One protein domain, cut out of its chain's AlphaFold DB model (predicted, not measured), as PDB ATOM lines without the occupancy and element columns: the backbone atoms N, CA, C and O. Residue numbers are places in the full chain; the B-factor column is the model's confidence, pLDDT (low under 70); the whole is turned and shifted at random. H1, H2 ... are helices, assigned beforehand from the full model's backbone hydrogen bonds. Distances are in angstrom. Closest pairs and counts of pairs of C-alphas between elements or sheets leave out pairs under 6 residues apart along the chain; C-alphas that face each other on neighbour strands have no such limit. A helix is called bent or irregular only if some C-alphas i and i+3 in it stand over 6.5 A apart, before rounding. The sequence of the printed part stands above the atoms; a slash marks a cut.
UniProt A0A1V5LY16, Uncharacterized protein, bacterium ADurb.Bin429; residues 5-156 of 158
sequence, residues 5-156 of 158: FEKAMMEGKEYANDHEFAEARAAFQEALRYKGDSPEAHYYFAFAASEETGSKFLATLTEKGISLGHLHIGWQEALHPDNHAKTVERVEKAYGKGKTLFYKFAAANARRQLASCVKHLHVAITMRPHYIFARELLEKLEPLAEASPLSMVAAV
ATOM      1  N   PHE A   5     165.381 194.077 123.352       95.81
ATOM      2  CA  PHE A   5     165.532 195.370 124.004       95.81
ATOM      3  C   PHE A   5     164.176 195.980 124.391       95.81
ATOM      4  O   PHE A   5     163.960 196.282 125.561       95.81
ATOM      5  N   GLU A   6     163.245 196.105 123.441       96.25
ATOM      6  CA  GLU A   6     161.912 196.681 123.679       96.25
ATOM      7  C   GLU A   6     161.122 195.885 124.718       96.25
ATOM      8  O   GLU A   6     160.460 196.460 125.580       96.25
ATOM      9  N   LYS A   7     161.245 194.553 124.684       96.62
ATOM     10  CA  LYS A   7     160.645 193.688 125.700       96.62
ATOM     11  C   LYS A   7     161.196 193.999 127.099       96.62
ATOM     12  O   LYS A   7     160.411 194.241 128.008       96.62
ATOM     13  N   ALA A   8     162.519 194.037 127.260       97.12
ATOM     14  CA  ALA A   8     163.148 194.328 128.550       97.12
ATOM     15  C   ALA A   8     162.815 195.745 129.057       97.12
ATOM     16  O   ALA A   8     162.617 195.953 130.252       97.12
ATOM     17  N   MET A   9     162.704 196.723 128.151       97.88
ATOM     18  CA  MET A   9     162.267 198.082 128.485       97.88
ATOM     19  C   MET A   9     160.810 198.132 128.957       97.88
ATOM     20  O   MET A   9     160.502 198.889 129.875       97.88
ATOM     21  N   MET A  10     159.922 197.358 128.331       97.62
ATOM     22  CA  MET A  10     158.510 197.269 128.710       97.62
ATOM     23  C   MET A  10     158.352 196.636 130.092       97.62
ATOM     24  O   MET A  10     157.787 197.275 130.974       97.62
ATOM     25  N   GLU A  11     158.943 195.457 130.304       97.38
ATOM     26  CA  GLU A  11     158.921 194.759 131.597       97.38
ATOM     27  C   GLU A  11     159.501 195.647 132.708       97.38
ATOM     28  O   GLU A  11     158.900 195.804 133.766       97.38
ATOM     29  N   GLY A  12     160.628 196.324 132.454       97.88
ATOM     30  CA  GLY A  12     161.218 197.236 133.435       97.88
ATOM     31  C   GLY A  12     160.307 198.404 133.816       97.88
ATOM     32  O   GLY A  12     160.273 198.803 134.980       97.88
ATOM     33  N   LYS A  13     159.555 198.962 132.858       98.12
ATOM     34  CA  LYS A  13     158.586 200.040 133.117       98.12
ATOM     35  C   LYS A  13     157.372 199.532 133.890       98.12
ATOM     36  O   LYS A  13     156.888 200.254 134.756       98.12
ATOM     37  N   GLU A  14     156.900 198.323 133.596       98.19
ATOM     38  CA  GLU A  14     155.817 197.668 134.339       98.19
ATOM     39  C   GLU A  14     156.221 197.457 135.800       98.19
ATOM     40  O   GLU A  14     155.578 198.015 136.687       98.19
ATOM     41  N   TYR A  15     157.367 196.818 136.047       98.19
ATOM     42  CA  TYR A  15     157.906 196.652 137.398       98.19
ATOM     43  C   TYR A  15     158.094 197.986 138.131       98.19
ATOM     44  O   TYR A  15     157.775 198.107 139.312       98.19
ATOM     45  N   ALA A  16     158.582 199.023 137.441       96.38
ATOM     46  CA  ALA A  16     158.749 200.342 138.042       96.38
ATOM     47  C   ALA A  16     157.408 200.988 138.437       96.38
ATOM     48  O   ALA A  16     157.342 201.647 139.474       96.38
ATOM     49  N   ASN A  17     156.350 200.795 137.644       97.12
ATOM     50  CA  ASN A  17     155.003 201.271 137.973       97.12
ATOM     51  C   ASN A  17     154.413 200.517 139.173       97.12
ATOM     52  O   ASN A  17     153.750 201.126 140.014       97.12
ATOM     53  N   ASP A  18     154.715 199.226 139.292       96.81
ATOM     54  CA  ASP A  18     154.300 198.381 140.417       96.81
ATOM     55  C   ASP A  18     155.188 198.562 141.664       96.81
ATOM     56  O   ASP A  18     154.943 197.953 142.703       96.81
ATOM     57  N   HIS A  19     156.169 199.472 141.606       95.44
ATOM     58  CA  HIS A  19     157.136 199.768 142.673       95.44
ATOM     59  C   HIS A  19     158.059 198.577 143.015       95.44
ATOM     60  O   HIS A  19     158.716 198.552 144.059       95.44
ATOM     61  N   GLU A  20     158.173 197.616 142.098       97.25
ATOM     62  CA  GLU A  20     159.086 196.472 142.139       97.25
ATOM     63  C   GLU A  20     160.467 196.893 141.607       97.25
ATOM     64  O   GLU A  20     160.924 196.519 140.526       97.25
ATOM     65  N   PHE A  21     161.141 197.782 142.345       97.50
ATOM     66  CA  PHE A  21     162.342 198.462 141.846       97.50
ATOM     67  C   PHE A  21     163.545 197.537 141.600       97.50
ATOM     68  O   PHE A  21     164.395 197.856 140.764       97.50
ATOM     69  N   ALA A  22     163.633 196.397 142.294       97.50
ATOM     70  CA  ALA A  22     164.721 195.441 142.095       97.50
ATOM     71  C   ALA A  22     164.572 194.699 140.755       97.50
ATOM     72  O   ALA A  22     165.537 194.581 139.994       97.50
ATOM     73  N   GLU A  23     163.354 194.265 140.448       98.00
ATOM     74  CA  GLU A  23     162.936 193.640 139.200       98.00
ATOM     75  C   GLU A  23     163.055 194.638 138.043       98.00
ATOM     76  O   GLU A  23     163.675 194.333 137.020       98.00
ATOM     77  N   ALA A  24     162.596 195.877 138.247       98.50
ATOM     78  CA  ALA A  24     162.747 196.964 137.284       98.50
ATOM     79  C   ALA A  24     164.222 197.215 136.940       98.50
ATOM     80  O   ALA A  24     164.600 197.247 135.766       98.50
ATOM     81  N   ARG A  25     165.092 197.336 137.955       97.94
ATOM     82  CA  ARG A  25     166.535 197.515 137.742       97.94
ATOM     83  C   ARG A  25     167.131 196.349 136.955       97.94
ATOM     84  O   ARG A  25     167.947 196.587 136.064       97.94
ATOM     85  N   ALA A  26     166.745 195.111 137.267       98.25
ATOM     86  CA  ALA A  26     167.224 193.927 136.559       98.25
ATOM     87  C   ALA A  26     166.794 193.927 135.081       98.25
ATOM     88  O   ALA A  26     167.622 193.671 134.204       98.25
ATOM     89  N   ALA A  27     165.545 194.293 134.792       98.00
ATOM     90  CA  ALA A  27     165.034 194.401 133.428       98.00
ATOM     91  C   ALA A  27     165.748 195.509 132.631       98.00
ATOM     92  O   ALA A  27     166.206 195.276 131.512       98.00
ATOM     93  N   PHE A  28     165.966 196.688 133.223       98.25
ATOM     94  CA  PHE A  28     166.736 197.752 132.565       98.25
ATOM     95  C   PHE A  28     168.218 197.397 132.395       98.25
ATOM     96  O   PHE A  28     168.837 197.793 131.407       98.25
ATOM     97  N   GLN A  29     168.797 196.614 133.307       98.00
ATOM     98  CA  GLN A  29     170.142 196.073 133.125       98.00
ATOM     99  C   GLN A  29     170.204 195.128 131.920       98.00
ATOM    100  O   GLN A  29     171.169 195.171 131.158       98.00
ATOM    101  N   GLU A  30     169.187 194.290 131.727       97.69
ATOM    102  CA  GLU A  30     169.073 193.423 130.556       97.69
ATOM    103  C   GLU A  30     168.887 194.245 129.267       97.69
ATOM    104  O   GLU A  30     169.565 193.988 128.270       97.69
ATOM    105  N   ALA A  31     168.079 195.310 129.299       97.75
ATOM    106  CA  ALA A  31     167.970 196.255 128.187       97.75
ATOM    107  C   ALA A  31     169.336 196.871 127.827       97.75
ATOM    108  O   ALA A  31     169.700 196.917 126.653       97.75
ATOM    109  N   LEU A  32     170.142 197.255 128.823       97.44
ATOM    110  CA  LEU A  32     171.509 197.748 128.616       97.44
ATOM    111  C   LEU A  32     172.472 196.678 128.071       97.44
ATOM    112  O   LEU A  32     173.443 197.031 127.406       97.44
ATOM    113  N   ARG A  33     172.229 195.379 128.302       97.19
ATOM    114  CA  ARG A  33     173.019 194.301 127.672       97.19
ATOM    115  C   ARG A  33     172.727 194.178 126.181       97.19
ATOM    116  O   ARG A  33     173.647 193.913 125.414       97.19
ATOM    117  N   TYR A  34     171.471 194.372 125.777       96.19
ATOM    118  CA  TYR A  34     171.096 194.381 124.361       96.19
ATOM    119  C   TYR A  34     171.514 195.676 123.666       96.19
ATOM    120  O   TYR A  34     172.001 195.636 122.538       96.19
ATOM    121  N   LYS A  35     171.342 196.816 124.342       95.81
ATOM    122  CA  LYS A  35     171.625 198.145 123.804       95.81
ATOM    123  C   LYS A  35     172.240 199.052 124.871       95.81
ATOM    124  O   LYS A  35     171.558 199.842 125.527       95.81
ATOM    125  N   GLY A  36     173.557 198.932 125.023       94.88
ATOM    126  CA  GLY A  36     174.332 199.688 126.011       94.88
ATOM    127  C   GLY A  36     174.465 201.182 125.716       94.88
ATOM    128  O   GLY A  36     174.962 201.916 126.557       94.88
ATOM    129  N   ASP A  37     174.029 201.644 124.542       94.94
ATOM    130  CA  ASP A  37     174.025 203.050 124.132       94.94
ATOM    131  C   ASP A  37     172.629 203.693 124.195       94.94
ATOM    132  O   ASP A  37     172.397 204.760 123.628       94.94
ATOM    133  N   SER A  38     171.673 203.050 124.870       96.69
ATOM    134  CA  SER A  38     170.330 203.596 125.036       96.69
ATOM    135  C   SER A  38     170.285 204.612 126.187       96.69
ATOM    136  O   SER A  38     170.324 204.205 127.356       96.69
ATOM    137  N   PRO A  39     170.135 205.929 125.918       97.00
ATOM    138  CA  PRO A  39     170.024 206.926 126.985       97.00
ATOM    139  C   PRO A  39     168.800 206.676 127.870       97.00
ATOM    140  O   PRO A  39     168.849 206.908 129.073       97.00
ATOM    141  N   GLU A  40     167.715 206.170 127.282       96.81
ATOM    142  CA  GLU A  40     166.485 205.832 127.994       96.81
ATOM    143  C   GLU A  40     166.711 204.678 128.980       96.81
ATOM    144  O   GLU A  40     166.333 204.787 130.144       96.81
ATOM    145  N   ALA A  41     167.409 203.614 128.564       97.56
ATOM    146  CA  ALA A  41     167.734 202.502 129.457       97.56
ATOM    147  C   ALA A  41     168.675 202.936 130.593       97.56
ATOM    148  O   ALA A  41     168.492 202.524 131.736       97.56
ATOM    149  N   HIS A  42     169.638 203.825 130.316       98.31
ATOM    150  CA  HIS A  42     170.488 204.419 131.351       98.31
ATOM    151  C   HIS A  42     169.690 205.248 132.369       98.31
ATOM    152  O   HIS A  42     169.937 205.127 133.570       98.31
ATOM    153  N   TYR A  43     168.732 206.059 131.907       98.31
ATOM    154  CA  TYR A  43     167.840 206.829 132.775       98.31
ATOM    155  C   TYR A  43     166.990 205.919 133.665       98.31
ATOM    156  O   TYR A  43     167.015 206.057 134.886       98.31
ATOM    157  N   TYR A  44     166.275 204.964 133.069       98.19
ATOM    158  CA  TYR A  44     165.373 204.099 133.821       98.19
ATOM    159  C   TYR A  44     166.115 203.147 134.765       98.19
ATOM    160  O   TYR A  44     165.654 202.914 135.881       98.19
ATOM    161  N   PHE A  45     167.302 202.668 134.375       98.38
ATOM    162  CA  PHE A  45     168.183 201.937 135.282       98.38
ATOM    163  C   PHE A  45     168.557 202.791 136.498       98.38
ATOM    164  O   PHE A  45     168.458 202.317 137.627       98.38
ATOM    165  N   ALA A  46     168.973 204.046 136.287       97.88
ATOM    166  CA  ALA A  46     169.343 204.944 137.377       97.88
ATOM    167  C   ALA A  46     168.153 205.262 138.296       97.88
ATOM    168  O   ALA A  46     168.317 205.247 139.512       97.88
ATOM    169  N   PHE A  47     166.969 205.487 137.723       98.31
ATOM    170  CA  PHE A  47     165.726 205.703 138.463       98.31
ATOM    171  C   PHE A  47     165.387 204.508 139.363       98.31
ATOM    172  O   PHE A  47     165.323 204.652 140.585       98.31
ATOM    173  N   ALA A  48     165.261 203.312 138.777       98.25
ATOM    174  CA  ALA A  48     164.934 202.098 139.523       98.25
ATOM    175  C   ALA A  48     165.994 201.792 140.594       98.25
ATOM    176  O   ALA A  48     165.665 201.495 141.740       98.25
ATOM    177  N   ALA A  49     167.278 201.946 140.259       97.88
ATOM    178  CA  ALA A  49     168.365 201.732 141.204       97.88
ATOM    179  C   ALA A  49     168.354 202.730 142.372       97.88
ATOM    180  O   ALA A  49     168.676 202.340 143.499       97.88
ATOM    181  N   SER A  50     167.986 203.997 142.149       97.69
ATOM    182  CA  SER A  50     167.893 204.977 143.235       97.69
ATOM    183  C   SER A  50     166.744 204.682 144.196       97.69
ATOM    184  O   SER A  50     166.943 204.750 145.410       97.69
ATOM    185  N   GLU A  51     165.590 204.262 143.680       97.69
ATOM    186  CA  GLU A  51     164.433 203.900 144.505       97.69
ATOM    187  C   GLU A  51     164.669 202.593 145.278       97.69
ATOM    188  O   GLU A  51     164.378 202.501 146.477       97.69
ATOM    189  N   GLU A  52     165.303 201.599 144.645       97.12
ATOM    190  CA  GLU A  52     165.753 200.379 145.326       97.12
ATOM    191  C   GLU A  52     166.756 200.709 146.444       97.12
ATOM    192  O   GLU A  52     166.669 200.158 147.545       97.12
ATOM    193  N   THR A  53     167.689 201.635 146.195       97.50
ATOM    194  CA  THR A  53     168.669 202.088 147.195       97.50
ATOM    195  C   THR A  53     167.976 202.734 148.394       97.50
ATOM    196  O   THR A  53     168.293 202.393 149.537       97.50
ATOM    197  N   GLY A  54     167.016 203.632 148.155       96.56
ATOM    198  CA  GLY A  54     166.224 204.274 149.206       96.56
ATOM    199  C   GLY A  54     165.434 203.262 150.038       96.56
ATOM    200  O   GLY A  54     165.505 203.270 151.270       96.56
ATOM    201  N   SER A  55     164.762 202.324 149.370       95.50
ATOM    202  CA  SER A  55     163.981 201.259 150.012       95.50
ATOM    203  C   SER A  55     164.859 200.346 150.875       95.50
ATOM    204  O   SER A  55     164.555 200.099 152.044       95.50
ATOM    205  N   LYS A  56     166.013 199.911 150.352       96.50
ATOM    206  CA  LYS A  56     166.995 199.099 151.093       96.50
ATOM    207  C   LYS A  56     167.605 199.840 152.273       96.50
ATOM    208  O   LYS A  56     167.837 199.234 153.323       96.50
ATOM    209  N   PHE A  57     167.868 201.135 152.124       96.94
ATOM    210  CA  PHE A  57     168.354 201.977 153.211       96.94
ATOM    211  C   PHE A  57     167.350 202.009 154.370       96.94
ATOM    212  O   PHE A  57     167.722 201.722 155.507       96.94
ATOM    213  N   LEU A  58     166.071 202.264 154.082       96.62
ATOM    214  CA  LEU A  58     165.009 202.275 155.092       96.62
ATOM    215  C   LEU A  58     164.799 200.901 155.745       96.62
ATOM    216  O   LEU A  58     164.666 200.825 156.969       96.62
ATOM    217  N   ALA A  59     164.824 199.823 154.960       96.38
ATOM    218  CA  ALA A  59     164.730 198.458 155.477       96.38
ATOM    219  C   ALA A  59     165.889 198.142 156.438       96.38
ATOM    220  O   ALA A  59     165.655 197.730 157.573       96.38
ATOM    221  N   THR A  60     167.126 198.461 156.040       96.31
ATOM    222  CA  THR A  60     168.327 198.266 156.871       96.31
ATOM    223  C   THR A  60     168.214 199.009 158.203       96.31
ATOM    224  O   THR A  60     168.555 198.470 159.255       96.31
ATOM    225  N   LEU A  61     167.731 200.255 158.192       96.62
ATOM    226  CA  LEU A  61     167.524 201.023 159.422       96.62
ATOM    227  C   LEU A  61     166.452 200.387 160.311       96.62
ATOM    228  O   LEU A  61     166.666 200.246 161.517       96.62
ATOM    229  N   THR A  62     165.346 199.946 159.713       96.50
ATOM    230  CA  THR A  62     164.225 199.321 160.424       96.50
ATOM    231  C   THR A  62     164.647 198.015 161.097       96.50
ATOM    232  O   THR A  62     164.359 197.819 162.276       96.50
ATOM    233  N   GLU A  63     165.427 197.171 160.416       96.06
ATOM    234  CA  GLU A  63     166.034 195.962 160.995       96.06
ATOM    235  C   GLU A  63     166.943 196.276 162.189       96.06
ATOM    236  O   GLU A  63     167.055 195.499 163.139       96.06
ATOM    237  N   LYS A  64     167.600 197.440 162.168       95.31
ATOM    238  CA  LYS A  64     168.397 197.940 163.293       95.31
ATOM    239  C   LYS A  64     167.565 198.708 164.317       95.31
ATOM    240  O   LYS A  64     168.147 199.217 165.274       95.31
ATOM    241  N   GLY A  65     166.240 198.743 164.202       95.56
ATOM    242  CA  GLY A  65     165.336 199.406 165.144       95.56
ATOM    243  C   GLY A  65     165.348 200.933 165.052       95.56
ATOM    244  O   GLY A  65     165.046 201.601 166.035       95.56
ATOM    245  N   ILE A  66     165.738 201.488 163.903       96.31
ATOM    246  CA  ILE A  66     165.747 202.925 163.617       96.31
ATOM    247  C   ILE A  66     164.627 203.194 162.613       96.31
ATOM    248  O   ILE A  66     164.672 202.705 161.488       96.31
ATOM    249  N   SER A  67     163.629 203.988 163.001       95.38
ATOM    250  CA  SER A  67     162.522 204.361 162.116       95.38
ATOM    251  C   SER A  67     162.625 205.835 161.743       95.38
ATOM    252  O   SER A  67     162.341 206.716 162.551       95.38
ATOM    253  N   LEU A  68     162.999 206.119 160.493       93.50
ATOM    254  CA  LEU A  68     162.979 207.497 159.988       93.50
ATOM    255  C   LEU A  68     161.551 208.041 159.847       93.50
ATOM    256  O   LEU A  68     161.349 209.244 159.976       93.50
ATOM    257  N   GLY A  69     160.555 207.162 159.684       92.75
ATOM    258  CA  GLY A  69     159.141 207.542 159.680       92.75
ATOM    259  C   GLY A  69     158.685 208.144 161.012       92.75
ATOM    260  O   GLY A  69     157.976 209.143 161.009       92.75
ATOM    261  N   HIS A  70     159.168 207.623 162.149       92.25
ATOM    262  CA  HIS A  70     158.924 208.233 163.468       92.25
ATOM    263  C   HIS A  70     159.580 209.619 163.590       92.25
ATOM    264  O   HIS A  70     159.104 210.489 164.312       92.25
ATOM    265  N   LEU A  71     160.659 209.851 162.844       91.69
ATOM    266  CA  LEU A  71     161.284 211.163 162.746       91.69
ATOM    267  C   LEU A  71     160.635 212.037 161.661       91.69
ATOM    268  O   LEU A  71     161.038 213.183 161.517       91.69
ATOM    269  N   HIS A  72     159.642 211.561 160.908       92.75
ATOM    270  CA  HIS A  72     159.094 212.274 159.749       92.75
ATOM    271  C   HIS A  72     160.184 212.712 158.749       92.75
ATOM    272  O   HIS A  72     160.138 213.824 158.239       92.75
ATOM    273  N   ILE A  73     161.188 211.857 158.514       93.44
ATOM    274  CA  ILE A  73     162.297 212.107 157.580       93.44
ATOM    275  C   ILE A  73     162.218 211.091 156.437       93.44
ATOM    276  O   ILE A  73     162.198 209.881 156.675       93.44
ATOM    277  N   GLY A  74     162.217 211.574 155.193       94.69
ATOM    278  CA  GLY A  74     162.355 210.724 154.006       94.69
ATOM    279  C   GLY A  74     163.803 210.283 153.770       94.69
ATOM    280  O   GLY A  74     164.744 210.917 154.242       94.69
ATOM    281  N   TRP A  75     164.027 209.213 153.001       95.25
ATOM    282  CA  TRP A  75     165.396 208.746 152.740       95.25
ATOM    283  C   TRP A  75     166.250 209.794 152.002       95.25
ATOM    284  O   TRP A  75     167.423 209.952 152.329       95.25
ATOM    285  N   GLN A  76     165.662 210.553 151.071       94.88
ATOM    286  CA  GLN A  76     166.350 211.637 150.355       94.88
ATOM    287  C   GLN A  76     166.799 212.736 151.318       94.88
ATOM    288  O   GLN A  76     167.969 213.106 151.340       94.88
ATOM    289  N   GLU A  77     165.890 213.196 152.181       93.81
ATOM    290  CA  GLU A  77     166.188 214.196 153.207       93.81
ATOM    291  C   GLU A  77     167.278 213.701 154.165       93.81
ATOM    292  O   GLU A  77     168.207 214.440 154.473       93.81
ATOM    293  N   ALA A  78     167.219 212.433 154.582       93.81
ATOM    294  CA  ALA A  78     168.221 211.836 155.459       93.81
ATOM    295  C   ALA A  78     169.619 211.757 154.827       93.81
ATOM    296  O   ALA A  78     170.621 211.815 155.545       93.81
ATOM    297  N   LEU A  79     169.707 211.564 153.509       93.44
ATOM    298  CA  LEU A  79     170.981 211.467 152.795       93.44
ATOM    299  C   LEU A  79     171.512 212.828 152.338       93.44
ATOM    300  O   LEU A  79     172.723 212.934 152.119       93.44
ATOM    301  N   HIS A  80     170.658 213.849 152.256       92.56
ATOM    302  CA  HIS A  80     171.036 215.183 151.808       92.56
ATOM    303  C   HIS A  80     172.133 215.789 152.701       92.56
ATOM    304  O   HIS A  80     171.969 215.793 153.927       92.56
ATOM    305  N   PRO A  81     173.234 216.321 152.135       89.31
ATOM    306  CA  PRO A  81     174.350 216.874 152.906       89.31
ATOM    307  C   PRO A  81     173.914 217.905 153.956       89.31
ATOM    308  O   PRO A  81     174.282 217.781 155.124       89.31
ATOM    309  N   ASP A  82     173.039 218.837 153.569       89.62
ATOM    310  CA  ASP A  82     172.545 219.918 154.443       89.62
ATOM    311  C   ASP A  82     171.733 219.431 155.651       89.62
ATOM    312  O   ASP A  82     171.659 220.100 156.685       89.62
ATOM    313  N   ASN A  83     171.119 218.254 155.531       90.44
ATOM    314  CA  ASN A  83     170.261 217.686 156.565       90.44
ATOM    315  C   ASN A  83     170.953 216.569 157.343       90.44
ATOM    316  O   ASN A  83     170.554 216.282 158.468       90.44
ATOM    317  N   HIS A  84     172.026 215.987 156.804       89.31
ATOM    318  CA  HIS A  84     172.645 214.794 157.363       89.31
ATOM    319  C   HIS A  84     173.071 214.967 158.824       89.31
ATOM    320  O   HIS A  84     172.759 214.117 159.654       89.31
ATOM    321  N   ALA A  85     173.727 216.079 159.169       90.12
ATOM    322  CA  ALA A  85     174.145 216.350 160.547       90.12
ATOM    323  C   ALA A  85     172.945 216.433 161.509       90.12
ATOM    324  O   ALA A  85     172.965 215.831 162.583       90.12
ATOM    325  N   LYS A  86     171.863 217.098 161.085       93.12
ATOM    326  CA  LYS A  86     170.614 217.191 161.857       93.12
ATOM    327  C   LYS A  86     169.942 215.824 161.984       93.12
ATOM    328  O   LYS A  86     169.443 215.482 163.050       93.12
ATOM    329  N   THR A  87     169.939 215.011 160.928       93.50
ATOM    330  CA  THR A  87     169.391 213.650 160.974       93.50
ATOM    331  C   THR A  87     170.185 212.765 161.933       93.50
ATOM    332  O   THR A  87     169.575 212.049 162.721       93.50
ATOM    333  N   VAL A  88     171.521 212.849 161.929       93.62
ATOM    334  CA  VAL A  88     172.394 212.146 162.887       93.62
ATOM    335  C   VAL A  88     172.026 212.512 164.325       93.62
ATOM    336  O   VAL A  88     171.818 211.615 165.139       93.62
ATOM    337  N   GLU A  89     171.889 213.804 164.630       94.62
ATOM    338  CA  GLU A  89     171.511 214.282 165.965       94.62
ATOM    339  C   GLU A  89     170.127 213.764 166.385       94.62
ATOM    340  O   GLU A  89     169.946 213.271 167.498       94.62
ATOM    341  N   ARG A  90     169.143 213.813 165.478       95.69
ATOM    342  CA  ARG A  90     167.782 213.316 165.736       95.69
ATOM    343  C   ARG A  90     167.763 211.809 165.981       95.69
ATOM    344  O   ARG A  90     167.072 211.358 166.894       95.69
ATOM    345  N   VAL A  91     168.529 211.041 165.206       95.62
ATOM    346  CA  VAL A  91     168.686 209.593 165.405       95.62
ATOM    347  C   VAL A  91     169.352 209.311 166.750       95.62
ATOM    348  O   VAL A  91     168.873 208.458 167.490       95.62
ATOM    349  N   GLU A  92     170.406 210.043 167.105       95.94
ATOM    350  CA  GLU A  92     171.089 209.874 168.389       95.94
ATOM    351  C   GLU A  92     170.173 210.192 169.571       95.94
ATOM    352  O   GLU A  92     170.110 209.420 170.527       95.94
ATOM    353  N   LYS A  93     169.412 211.286 169.490       96.31
ATOM    354  CA  LYS A  93     168.460 211.688 170.529       96.31
ATOM    355  C   LYS A  93     167.331 210.671 170.713       96.31
ATOM    356  O   LYS A  93     166.910 210.439 171.842       96.31
ATOM    357  N   ALA A  94     166.831 210.086 169.626       95.62
ATOM    358  CA  ALA A  94     165.703 209.156 169.670       95.62
ATOM    359  C   ALA A  94     166.111 207.708 169.988       95.62
ATOM    360  O   ALA A  94     165.353 206.985 170.631       95.62
ATOM    361  N   TYR A  95     167.292 207.275 169.536       95.31
ATOM    362  CA  TYR A  95     167.689 205.862 169.530       95.31
ATOM    363  C   TYR A  95     169.038 205.581 170.214       95.31
ATOM    364  O   TYR A  95     169.400 204.419 170.408       95.31
ATOM    365  N   GLY A  96     169.785 206.620 170.594       94.25
ATOM    366  CA  GLY A  96     171.077 206.525 171.272       94.25
ATOM    367  C   GLY A  96     172.281 206.343 170.339       94.25
ATOM    368  O   GLY A  96     172.169 205.897 169.194       94.25
ATOM    369  N   LYS A  97     173.477 206.630 170.872       90.12
ATOM    370  CA  LYS A  97     174.766 206.613 170.145       90.12
ATOM    371  C   LYS A  97     175.057 205.313 169.394       90.12
ATOM    372  O   LYS A  97     175.583 205.344 168.283       90.12
ATOM    373  N   GLY A  98     174.691 204.166 169.970       90.19
ATOM    374  CA  GLY A  98     174.904 202.864 169.329       90.19
ATOM    375  C   GLY A  98     174.139 202.715 168.010       90.19
ATOM    376  O   GLY A  98     174.633 202.097 167.070       90.19
ATOM    377  N   LYS A  99     172.952 203.322 167.906       92.38
ATOM    378  CA  LYS A  99     172.115 203.299 166.699       92.38
ATOM    379  C   LYS A  99     172.575 204.323 165.662       92.38
ATOM    380  O   LYS A  99     172.527 204.042 164.466       92.38
ATOM    381  N   THR A 100     173.130 205.446 166.107       93.19
ATOM    382  CA  THR A 100     173.748 206.455 165.236       93.19
ATOM    383  C   THR A 100     174.832 205.866 164.336       93.19
ATOM    384  O   THR A 100     174.913 206.211 163.157       93.19
ATOM    385  N   LEU A 101     175.643 204.941 164.858       91.75
ATOM    386  CA  LEU A 101     176.690 204.281 164.079       91.75
ATOM    387  C   LEU A 101     176.108 203.464 162.912       91.75
ATOM    388  O   LEU A 101     176.566 203.598 161.778       91.75
ATOM    389  N   PHE A 102     175.053 202.679 163.161       92.88
ATOM    390  CA  PHE A 102     174.360 201.928 162.108       92.88
ATOM    391  C   PHE A 102     173.761 202.849 161.047       92.88
ATOM    392  O   PHE A 102     173.884 202.563 159.858       92.88
ATOM    393  N   TYR A 103     173.170 203.971 161.464       94.31
ATOM    394  CA  TYR A 103     172.661 204.971 160.532       94.31
ATOM    395  C   TYR A 103     173.766 205.529 159.628       94.31
ATOM    396  O   TYR A 103     173.596 205.554 158.410       94.31
ATOM    397  N   LYS A 104     174.920 205.916 160.192       93.56
ATOM    398  CA  LYS A 104     176.054 206.442 159.414       93.56
ATOM    399  C   LYS A 104     176.557 205.425 158.384       93.56
ATOM    400  O   LYS A 104     176.768 205.793 157.229       93.56
ATOM    401  N   PHE A 105     176.689 204.151 158.762       93.38
ATOM    402  CA  PHE A 105     177.093 203.089 157.832       93.38
ATOM    403  C   PHE A 105     176.062 202.845 156.727       93.38
ATOM    404  O   PHE A 105     176.429 202.766 155.553       93.38
ATOM    405  N   ALA A 106     174.778 202.760 157.082       94.19
ATOM    406  CA  ALA A 106     173.704 202.585 156.112       94.19
ATOM    407  C   ALA A 106     173.652 203.764 155.129       94.19
ATOM    408  O   ALA A 106     173.535 203.553 153.921       94.19
ATOM    409  N   ALA A 107     173.828 204.992 155.627       94.31
ATOM    410  CA  ALA A 107     173.863 206.193 154.806       94.31
ATOM    411  C   ALA A 107     175.060 206.170 153.849       94.31
ATOM    412  O   ALA A 107     174.881 206.351 152.650       94.31
ATOM    413  N   ALA A 108     176.267 205.872 154.339       92.31
ATOM    414  CA  ALA A 108     177.463 205.773 153.500       92.31
ATOM    415  C   ALA A 108     177.312 204.726 152.379       92.31
ATOM    416  O   ALA A 108     177.675 204.987 151.229       92.31
ATOM    417  N   ASN A 109     176.731 203.564 152.689       93.19
ATOM    418  CA  ASN A 109     176.447 202.534 151.691       93.19
ATOM    419  C   ASN A 109     175.424 203.005 150.643       93.19
ATOM    420  O   ASN A 109     175.631 202.788 149.450       93.19
ATOM    421  N   ALA A 110     174.355 203.684 151.071       95.12
ATOM    422  CA  ALA A 110     173.357 204.243 150.163       95.12
ATOM    423  C   ALA A 110     173.978 205.287 149.218       95.12
ATOM    424  O   ALA A 110     173.833 205.171 148.004       95.12
ATOM    425  N   ARG A 111     174.775 206.235 149.738       94.75
ATOM    426  CA  ARG A 111     175.472 207.246 148.915       94.75
ATOM    427  C   ARG A 111     176.364 206.611 147.847       94.75
ATOM    428  O   ARG A 111     176.348 207.027 146.692       94.75
ATOM    429  N   ARG A 112     177.091 205.543 148.199       93.12
ATOM    430  CA  ARG A 112     177.919 204.791 147.242       93.12
ATOM    431  C   ARG A 112     177.094 204.196 146.096       93.12
ATOM    432  O   ARG A 112     177.559 204.192 144.957       93.12
ATOM    433  N   GLN A 113     175.903 203.676 146.382       93.38
ATOM    434  CA  GLN A 113     175.011 203.126 145.356       93.38
ATOM    435  C   GLN A 113     174.419 204.238 144.475       93.38
ATOM    436  O   GLN A 113     174.410 204.108 143.249       93.38
ATOM    437  N   LEU A 114     174.047 205.377 145.068       95.44
ATOM    438  CA  LEU A 114     173.585 206.558 144.330       95.44
ATOM    439  C   LEU A 114     174.667 207.129 143.405       95.44
ATOM    440  O   LEU A 114     174.360 207.516 142.280       95.44
ATOM    441  N   ALA A 115     175.943 207.076 143.794       93.38
ATOM    442  CA  ALA A 115     177.050 207.459 142.916       93.38
ATOM    443  C   ALA A 115     177.128 206.602 141.641       93.38
ATOM    444  O   ALA A 115     177.543 207.088 140.588       93.38
ATOM    445  N   SER A 116     176.700 205.337 141.694       93.31
ATOM    446  CA  SER A 116     176.553 204.521 140.485       93.31
ATOM    447  C   SER A 116     175.403 205.022 139.608       93.31
ATOM    448  O   SER A 116     175.557 205.089 138.393       93.31
ATOM    449  N   CYS A 117     174.279 205.420 140.205       95.44
ATOM    450  CA  CYS A 117     173.121 205.959 139.482       95.44
ATOM    451  C   CYS A 117     173.493 207.254 138.741       95.44
ATOM    452  O   CYS A 117     173.248 207.377 137.542       95.44
ATOM    453  N   VAL A 118     174.197 208.164 139.421       96.25
ATOM    454  CA  VAL A 118     174.720 209.419 138.852       96.25
ATOM    455  C   VAL A 118     175.604 209.171 137.625       96.25
ATOM    456  O   VAL A 118     175.505 209.894 136.635       96.25
ATOM    457  N   LYS A 119     176.431 208.117 137.621       95.62
ATOM    458  CA  LYS A 119     177.232 207.755 136.435       95.62
ATOM    459  C   LYS A 119     176.360 207.380 135.237       95.62
ATOM    460  O   LYS A 119     176.642 207.827 134.130       95.62
ATOM    461  N   HIS A 120     175.300 206.595 135.438       96.38
ATOM    462  CA  HIS A 120     174.383 206.241 134.347       96.38
ATOM    463  C   HIS A 120     173.641 207.471 133.806       96.38
ATOM    464  O   HIS A 120     173.478 207.590 132.593       96.38
ATOM    465  N   LEU A 121     173.266 208.420 134.667       96.94
ATOM    466  CA  LEU A 121     172.615 209.664 134.241       96.94
ATOM    467  C   LEU A 121     173.539 210.547 133.405       96.94
ATOM    468  O   LEU A 121     173.123 211.054 132.365       96.94
ATOM    469  N   HIS A 122     174.812 210.659 133.787       97.00
ATOM    470  CA  HIS A 122     175.810 211.336 132.963       97.00
ATOM    471  C   HIS A 122     175.954 210.699 131.577       97.00
ATOM    472  O   HIS A 122     176.029 211.422 130.582       97.00
ATOM    473  N   VAL A 123     175.944 209.364 131.482       96.56
ATOM    474  CA  VAL A 123     175.974 208.664 130.187       96.56
ATOM    475  C   VAL A 123     174.732 209.000 129.355       96.56
ATOM    476  O   VAL A 123     174.865 209.393 128.196       96.56
ATOM    477  N   ALA A 124     173.539 208.952 129.957       96.31
ATOM    478  CA  ALA A 124     172.291 209.309 129.283       96.31
ATOM    479  C   ALA A 124     172.301 210.754 128.752       96.31
ATOM    480  O   ALA A 124     171.894 210.998 127.615       96.31
ATOM    481  N   ILE A 125     172.802 211.707 129.544       97.19
ATOM    482  CA  ILE A 125     172.911 213.124 129.164       97.19
ATOM    483  C   ILE A 125     173.993 213.330 128.098       97.19
ATOM    484  O   ILE A 125     173.806 214.137 127.194       97.19
ATOM    485  N   THR A 126     175.098 212.586 128.149       97.25
ATOM    486  CA  THR A 126     176.151 212.652 127.122       97.25
ATOM    487  C   THR A 126     175.613 212.213 125.761       97.25
ATOM    488  O   THR A 126     175.875 212.862 124.752       97.25
ATOM    489  N   MET A 127     174.813 211.143 125.731       95.31
ATOM    490  CA  MET A 127     174.171 210.647 124.509       95.31
ATOM    491  C   MET A 127     173.027 211.554 124.041       95.31
ATOM    492  O   MET A 127     172.842 211.763 122.844       95.31
ATOM    493  N   ARG A 128     172.246 212.101 124.980       96.44
ATOM    494  CA  ARG A 128     171.117 212.993 124.702       96.44
ATOM    495  C   ARG A 128     171.175 214.227 125.616       96.44
ATOM    496  O   ARG A 128     170.513 214.250 126.654       96.44
ATOM    497  N   PRO A 129     171.877 215.303 125.204       94.38
ATOM    498  CA  PRO A 129     172.096 216.488 126.042       94.38
ATOM    499  C   PRO A 129     170.819 217.160 126.548       94.38
ATOM    500  O   PRO A 129     170.817 217.720 127.642       94.38
ATOM    501  N   HIS A 130     169.728 217.080 125.788       94.38
ATOM    502  CA  HIS A 130     168.427 217.661 126.137       94.38
ATOM    503  C   HIS A 130     167.476 216.664 126.819       94.38
ATOM    504  O   HIS A 130     166.260 216.840 126.772       94.38
ATOM    505  N   TYR A 131     167.991 215.592 127.427       95.12
ATOM    506  CA  TYR A 131     167.149 214.637 128.141       95.12
ATOM    507  C   TYR A 131     166.743 215.185 129.517       95.12
ATOM    508  O   TYR A 131     167.427 214.971 130.515       95.12
ATOM    509  N   ILE A 132     165.626 215.918 129.544       95.94
ATOM    510  CA  ILE A 132     165.133 216.653 130.721       95.94
ATOM    511  C   ILE A 132     164.999 215.735 131.941       95.94
ATOM    512  O   ILE A 132     165.584 216.024 132.977       95.94
ATOM    513  N   PHE A 133     164.347 214.579 131.789       95.94
ATOM    514  CA  PHE A 133     164.159 213.629 132.890       95.94
ATOM    515  C   PHE A 133     165.478 213.155 133.521       95.94
ATOM    516  O   PHE A 133     165.584 213.066 134.742       95.94
ATOM    517  N   ALA A 134     166.510 212.899 132.709       95.62
ATOM    518  CA  ALA A 134     167.816 212.497 133.226       95.62
ATOM    519  C   ALA A 134     168.522 213.636 133.976       95.62
ATOM    520  O   ALA A 134     169.187 213.375 134.973       95.62
ATOM    521  N   ARG A 135     168.353 214.888 133.531       96.94
ATOM    522  CA  ARG A 135     168.896 216.071 134.217       96.94
ATOM    523  C   ARG A 135     168.204 216.330 135.548       96.94
ATOM    524  O   ARG A 135     168.888 216.524 136.541       96.94
ATOM    525  N   GLU A 136     166.876 216.284 135.575       97.19
ATOM    526  CA  GLU A 136     166.100 216.476 136.806       97.19
ATOM    527  C   GLU A 136     166.424 215.400 137.845       97.19
ATOM    528  O   GLU A 136     166.549 215.687 139.034       97.19
ATOM    529  N   LEU A 137     166.573 214.146 137.408       96.69
ATOM    530  CA  LEU A 137     166.976 213.073 138.309       96.69
ATOM    531  C   LEU A 137     168.435 213.231 138.758       96.69
ATOM    532  O   LEU A 137     168.739 212.971 139.919       96.69
ATOM    533  N   LEU A 138     169.329 213.688 137.875       96.06
ATOM    534  CA  LEU A 138     170.721 213.962 138.229       96.06
ATOM    535  C   LEU A 138     170.805 215.047 139.303       96.06
ATOM    536  O   LEU A 138     171.428 214.810 140.327       96.06
ATOM    537  N   GLU A 139     170.112 216.169 139.120       95.31
ATOM    538  CA  GLU A 139     170.068 217.276 140.082       95.31
ATOM    539  C   GLU A 139     169.593 216.818 141.469       95.31
ATOM    540  O   GLU A 139     170.121 217.248 142.492       95.31
ATOM    541  N   LYS A 140     168.637 215.881 141.520       95.06
ATOM    542  CA  LYS A 140     168.155 215.294 142.778       95.06
ATOM    543  C   LYS A 140     169.164 214.346 143.422       95.06
ATOM    544  O   LYS A 140     169.260 214.313 144.646       95.06
ATOM    545  N   LEU A 141     169.857 213.523 142.635       95.56
ATOM    546  CA  LEU A 141     170.702 212.441 143.154       95.56
ATOM    547  C   LEU A 141     172.160 212.841 143.368       95.56
ATOM    548  O   LEU A 141     172.817 212.247 144.218       95.56
ATOM    549  N   GLU A 142     172.667 213.815 142.622       94.19
ATOM    550  CA  GLU A 142     174.042 214.306 142.717       94.19
ATOM    551  C   GLU A 142     174.428 214.721 144.147       94.19
ATOM    552  O   GLU A 142     175.359 214.108 144.681       94.19
ATOM    553  N   PRO A 143     173.681 215.598 144.850       92.50
ATOM    554  CA  PRO A 143     174.019 215.953 146.231       92.50
ATOM    555  C   PRO A 143     173.921 214.758 147.192       92.50
ATOM    556  O   PRO A 143     174.625 214.700 148.197       92.50
ATOM    557  N   LEU A 144     173.070 213.770 146.900       93.12
ATOM    558  CA  LEU A 144     172.928 212.568 147.730       93.12
ATOM    559  C   LEU A 144     174.081 211.581 147.514       93.12
ATOM    560  O   LEU A 144     174.439 210.835 148.426       93.12
ATOM    561  N   ALA A 145     174.635 211.543 146.303       89.12
ATOM    562  CA  ALA A 145     175.734 210.674 145.908       89.12
ATOM    563  C   ALA A 145     177.098 211.184 146.382       89.12
ATOM    564  O   ALA A 145     178.040 210.387 146.475       89.12
ATOM    565  N   GLU A 146     177.217 212.477 146.692       79.75
ATOM    566  CA  GLU A 146     178.431 213.045 147.264       79.75
ATOM    567  C   GLU A 146     178.762 212.360 148.596       79.75
ATOM    568  O   GLU A 146     178.179 212.599 149.657       79.75
ATOM    569  N   ALA A 147     179.762 211.484 148.557       60.69
ATOM    570  CA  ALA A 147     180.470 211.107 149.759       60.69
ATOM    571  C   ALA A 147     181.246 212.344 150.195       60.69
ATOM    572  O   ALA A 147     182.268 212.633 149.586       60.69
ATOM    573  N   SER A 148     180.807 213.063 151.232       44.06
ATOM    574  CA  SER A 148     181.697 214.027 151.882       44.06
ATOM    575  C   SER A 148     182.940 213.256 152.359       44.06
ATOM    576  O   SER A 148     182.830 212.483 153.323       44.06
ATOM    577  N   PRO A 149     184.120 213.414 151.724       45.56
ATOM    578  CA  PRO A 149     185.308 212.633 152.069       45.56
ATOM    579  C   PRO A 149     185.794 212.969 153.486       45.56
ATOM    580  O   PRO A 149     186.396 212.138 154.160       45.56
ATOM    581  N   LEU A 150     185.447 214.163 153.978       42.41
ATOM    582  CA  LEU A 150     185.750 214.635 155.328       42.41
ATOM    583  C   LEU A 150     184.890 213.960 156.411       42.41
ATOM    584  O   LEU A 150     185.319 213.853 157.557       42.41
ATOM    585  N   SER A 151     183.712 213.433 156.064       46.12
ATOM    586  CA  SER A 151     182.816 212.781 157.032       46.12
ATOM    587  C   SER A 151     183.196 211.330 157.358       46.12
ATOM    588  O   SER A 151     182.961 210.878 158.478       46.12
ATOM    589  N   MET A 152     183.828 210.606 156.423       39.59
ATOM    590  CA  MET A 152     184.282 209.229 156.672       39.59
ATOM    591  C   MET A 152     185.543 209.173 157.541       39.59
ATOM    592  O   MET A 152     185.681 208.253 158.341       39.59
ATOM    593  N   VAL A 153     186.433 210.166 157.443       43.94
ATOM    594  CA  VAL A 153     187.646 210.230 158.278       43.94
ATOM    595  C   VAL A 153     187.325 210.735 159.691       43.94
ATOM    596  O   VAL A 153     187.874 210.219 160.661       43.94
ATOM    597  N   ALA A 154     186.368 211.656 159.846       39.69
ATOM    598  CA  ALA A 154     185.925 212.117 161.166       39.69
ATOM    599  C   ALA A 154     185.148 211.040 161.953       39.69
ATOM    600  O   ALA A 154     185.273 210.961 163.171       39.69
ATOM    601  N   ALA A 155     184.385 210.169 161.280       37.03
ATOM    602  CA  ALA A 155     183.601 209.112 161.935       37.03
ATOM    603  C   ALA A 155     184.432 207.920 162.453       37.03
ATOM    604  O   ALA A 155     183.901 207.104 163.201       37.03
ATOM    605  N   VAL A 156     185.703 207.808 162.054       41.19
ATOM    606  CA  VAL A 156     186.634 206.760 162.517       41.19
ATOM    607  C   VAL A 156     187.588 207.285 163.604       41.19
ATOM    608  O   VAL A 156     188.206 206.493 164.306       41.19
TER     609      VAL A 156
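What this domain is: This is residues 5 to 156 of the 158 residues of an uncharacterized protein of bacterium ADurb.Bin429 (UniProt A0A1V5LY16). Two long helices, H6 and H3, lie side by side and run opposite ways as the long core of an elongated all-helix domain; the hairpin of H1 and H2 packs on the first half of H3, and H7 packs on both H3 and H6. Toward the other end of the core, H5 folds against the first residues of H6, with short H4 beside H3, while the small last helix H8 lies off to the side near H6. H1, H2, H3, H6 and H7 form an up-and-down bundle, each running against the one before it in the chain. The printed part has 152 residues with eight named helices, H1 to H8 in order, and no named strand. It is compact, with a radius of gyration of the C-alphas of 16.6 A, and spans 49 by 29 by 24 A.

Where its parts are: The longest helix is H6, residues 97 to 127, which runs 45.8 A from C-alpha 97 at (174.766, 206.613, 170.145) to C-alpha 127 at (174.171, 210.647, 124.509). H3, residues 39 to 63, is 36.0 A long and begins with C-alpha 39 at (170.024, 206.926, 126.985). H1, residues 5 to 17, is 18.5 A long and begins at (165.532, 195.370, 124.004). H2, residues 21 to 34, is 20.0 A long. H4 is short, residues 75 to 79. H5, residues 81 to 95, is 21.0 A long and irregular, with C-alphas 82 and 85 standing 7.2 A apart. H7, residues 132 to 145, is 19.5 A long and only just irregular, with C-alphas 140 and 143 standing 6.8 A apart. H8, residues 149 to 154, ends with C-alpha 154 at (185.925, 212.117, 161.166).

How they stand to each other: H3 is the hub, touching five other helices. H6 and H3 touch at a shallow tilt of 5 degrees, opposite ways, and their closest C-alphas, those of Pro 39 and Ala 124, are 4.0 A apart. H6 touches H7 with residues 111 to 125 alone; the two form a helical hairpin at a shallow tilt of 31 degrees, with the closest C-alphas, those of Arg 111 and Ala 145, 4.6 A apart. H3 touches H7 with residues 43 to 50 alone, at a tilt of 35.2 degrees, only just steep, the same way; the C-alphas of Tyr 43 and Ala 134 are the closest, 5.7 A apart. H2 and H3 form a helical hairpin in which H3 touches H2 with residues 41 to 52 alone, and the closest C-alphas are those of Phe 21 and Ala 48, 5.0 A apart. H1 and H2 form another at a shallow tilt of 13 degrees, with the C-alphas of Gly 12 and Ala 24 closest, 4.2 A apart. H1 and H3 only just touch, with 3 pairs of C-alphas within 8 A, the closest being Ala 16 and Ala 48 at 6.6 A. H5 and H6 form a hairpin too, with the C-alphas of Glu 92 and Thr 100 closest, 5.4 A apart. H4 touches H3, where the C-alphas of Gly 54 and Trp 75 are closest, 5.8 A apart, and touches H5 only at the corner by their link. H8 and H6 are near each other, with 5 pairs of C-alphas within 10 A. H1 and H2 are apart from H6. In H1, H2, H3 and H4 every O i to N i+4 pair is within hydrogen-bond range; the counts are 9 of 11 in H5, 25 of 27 in H6, 8 of 10 in H7 and 1 of 2 in H8.

The domain as a whole: The two C-alphas farthest apart are those of Glu 6 and Lys 93, at 49.6 A. The printed part has no cut. The link from H3 to H4, 11 residues, is long; the other links are tight. The mean pLDDT of the printed part is 92.0, and residues 147 to 156 are under 70.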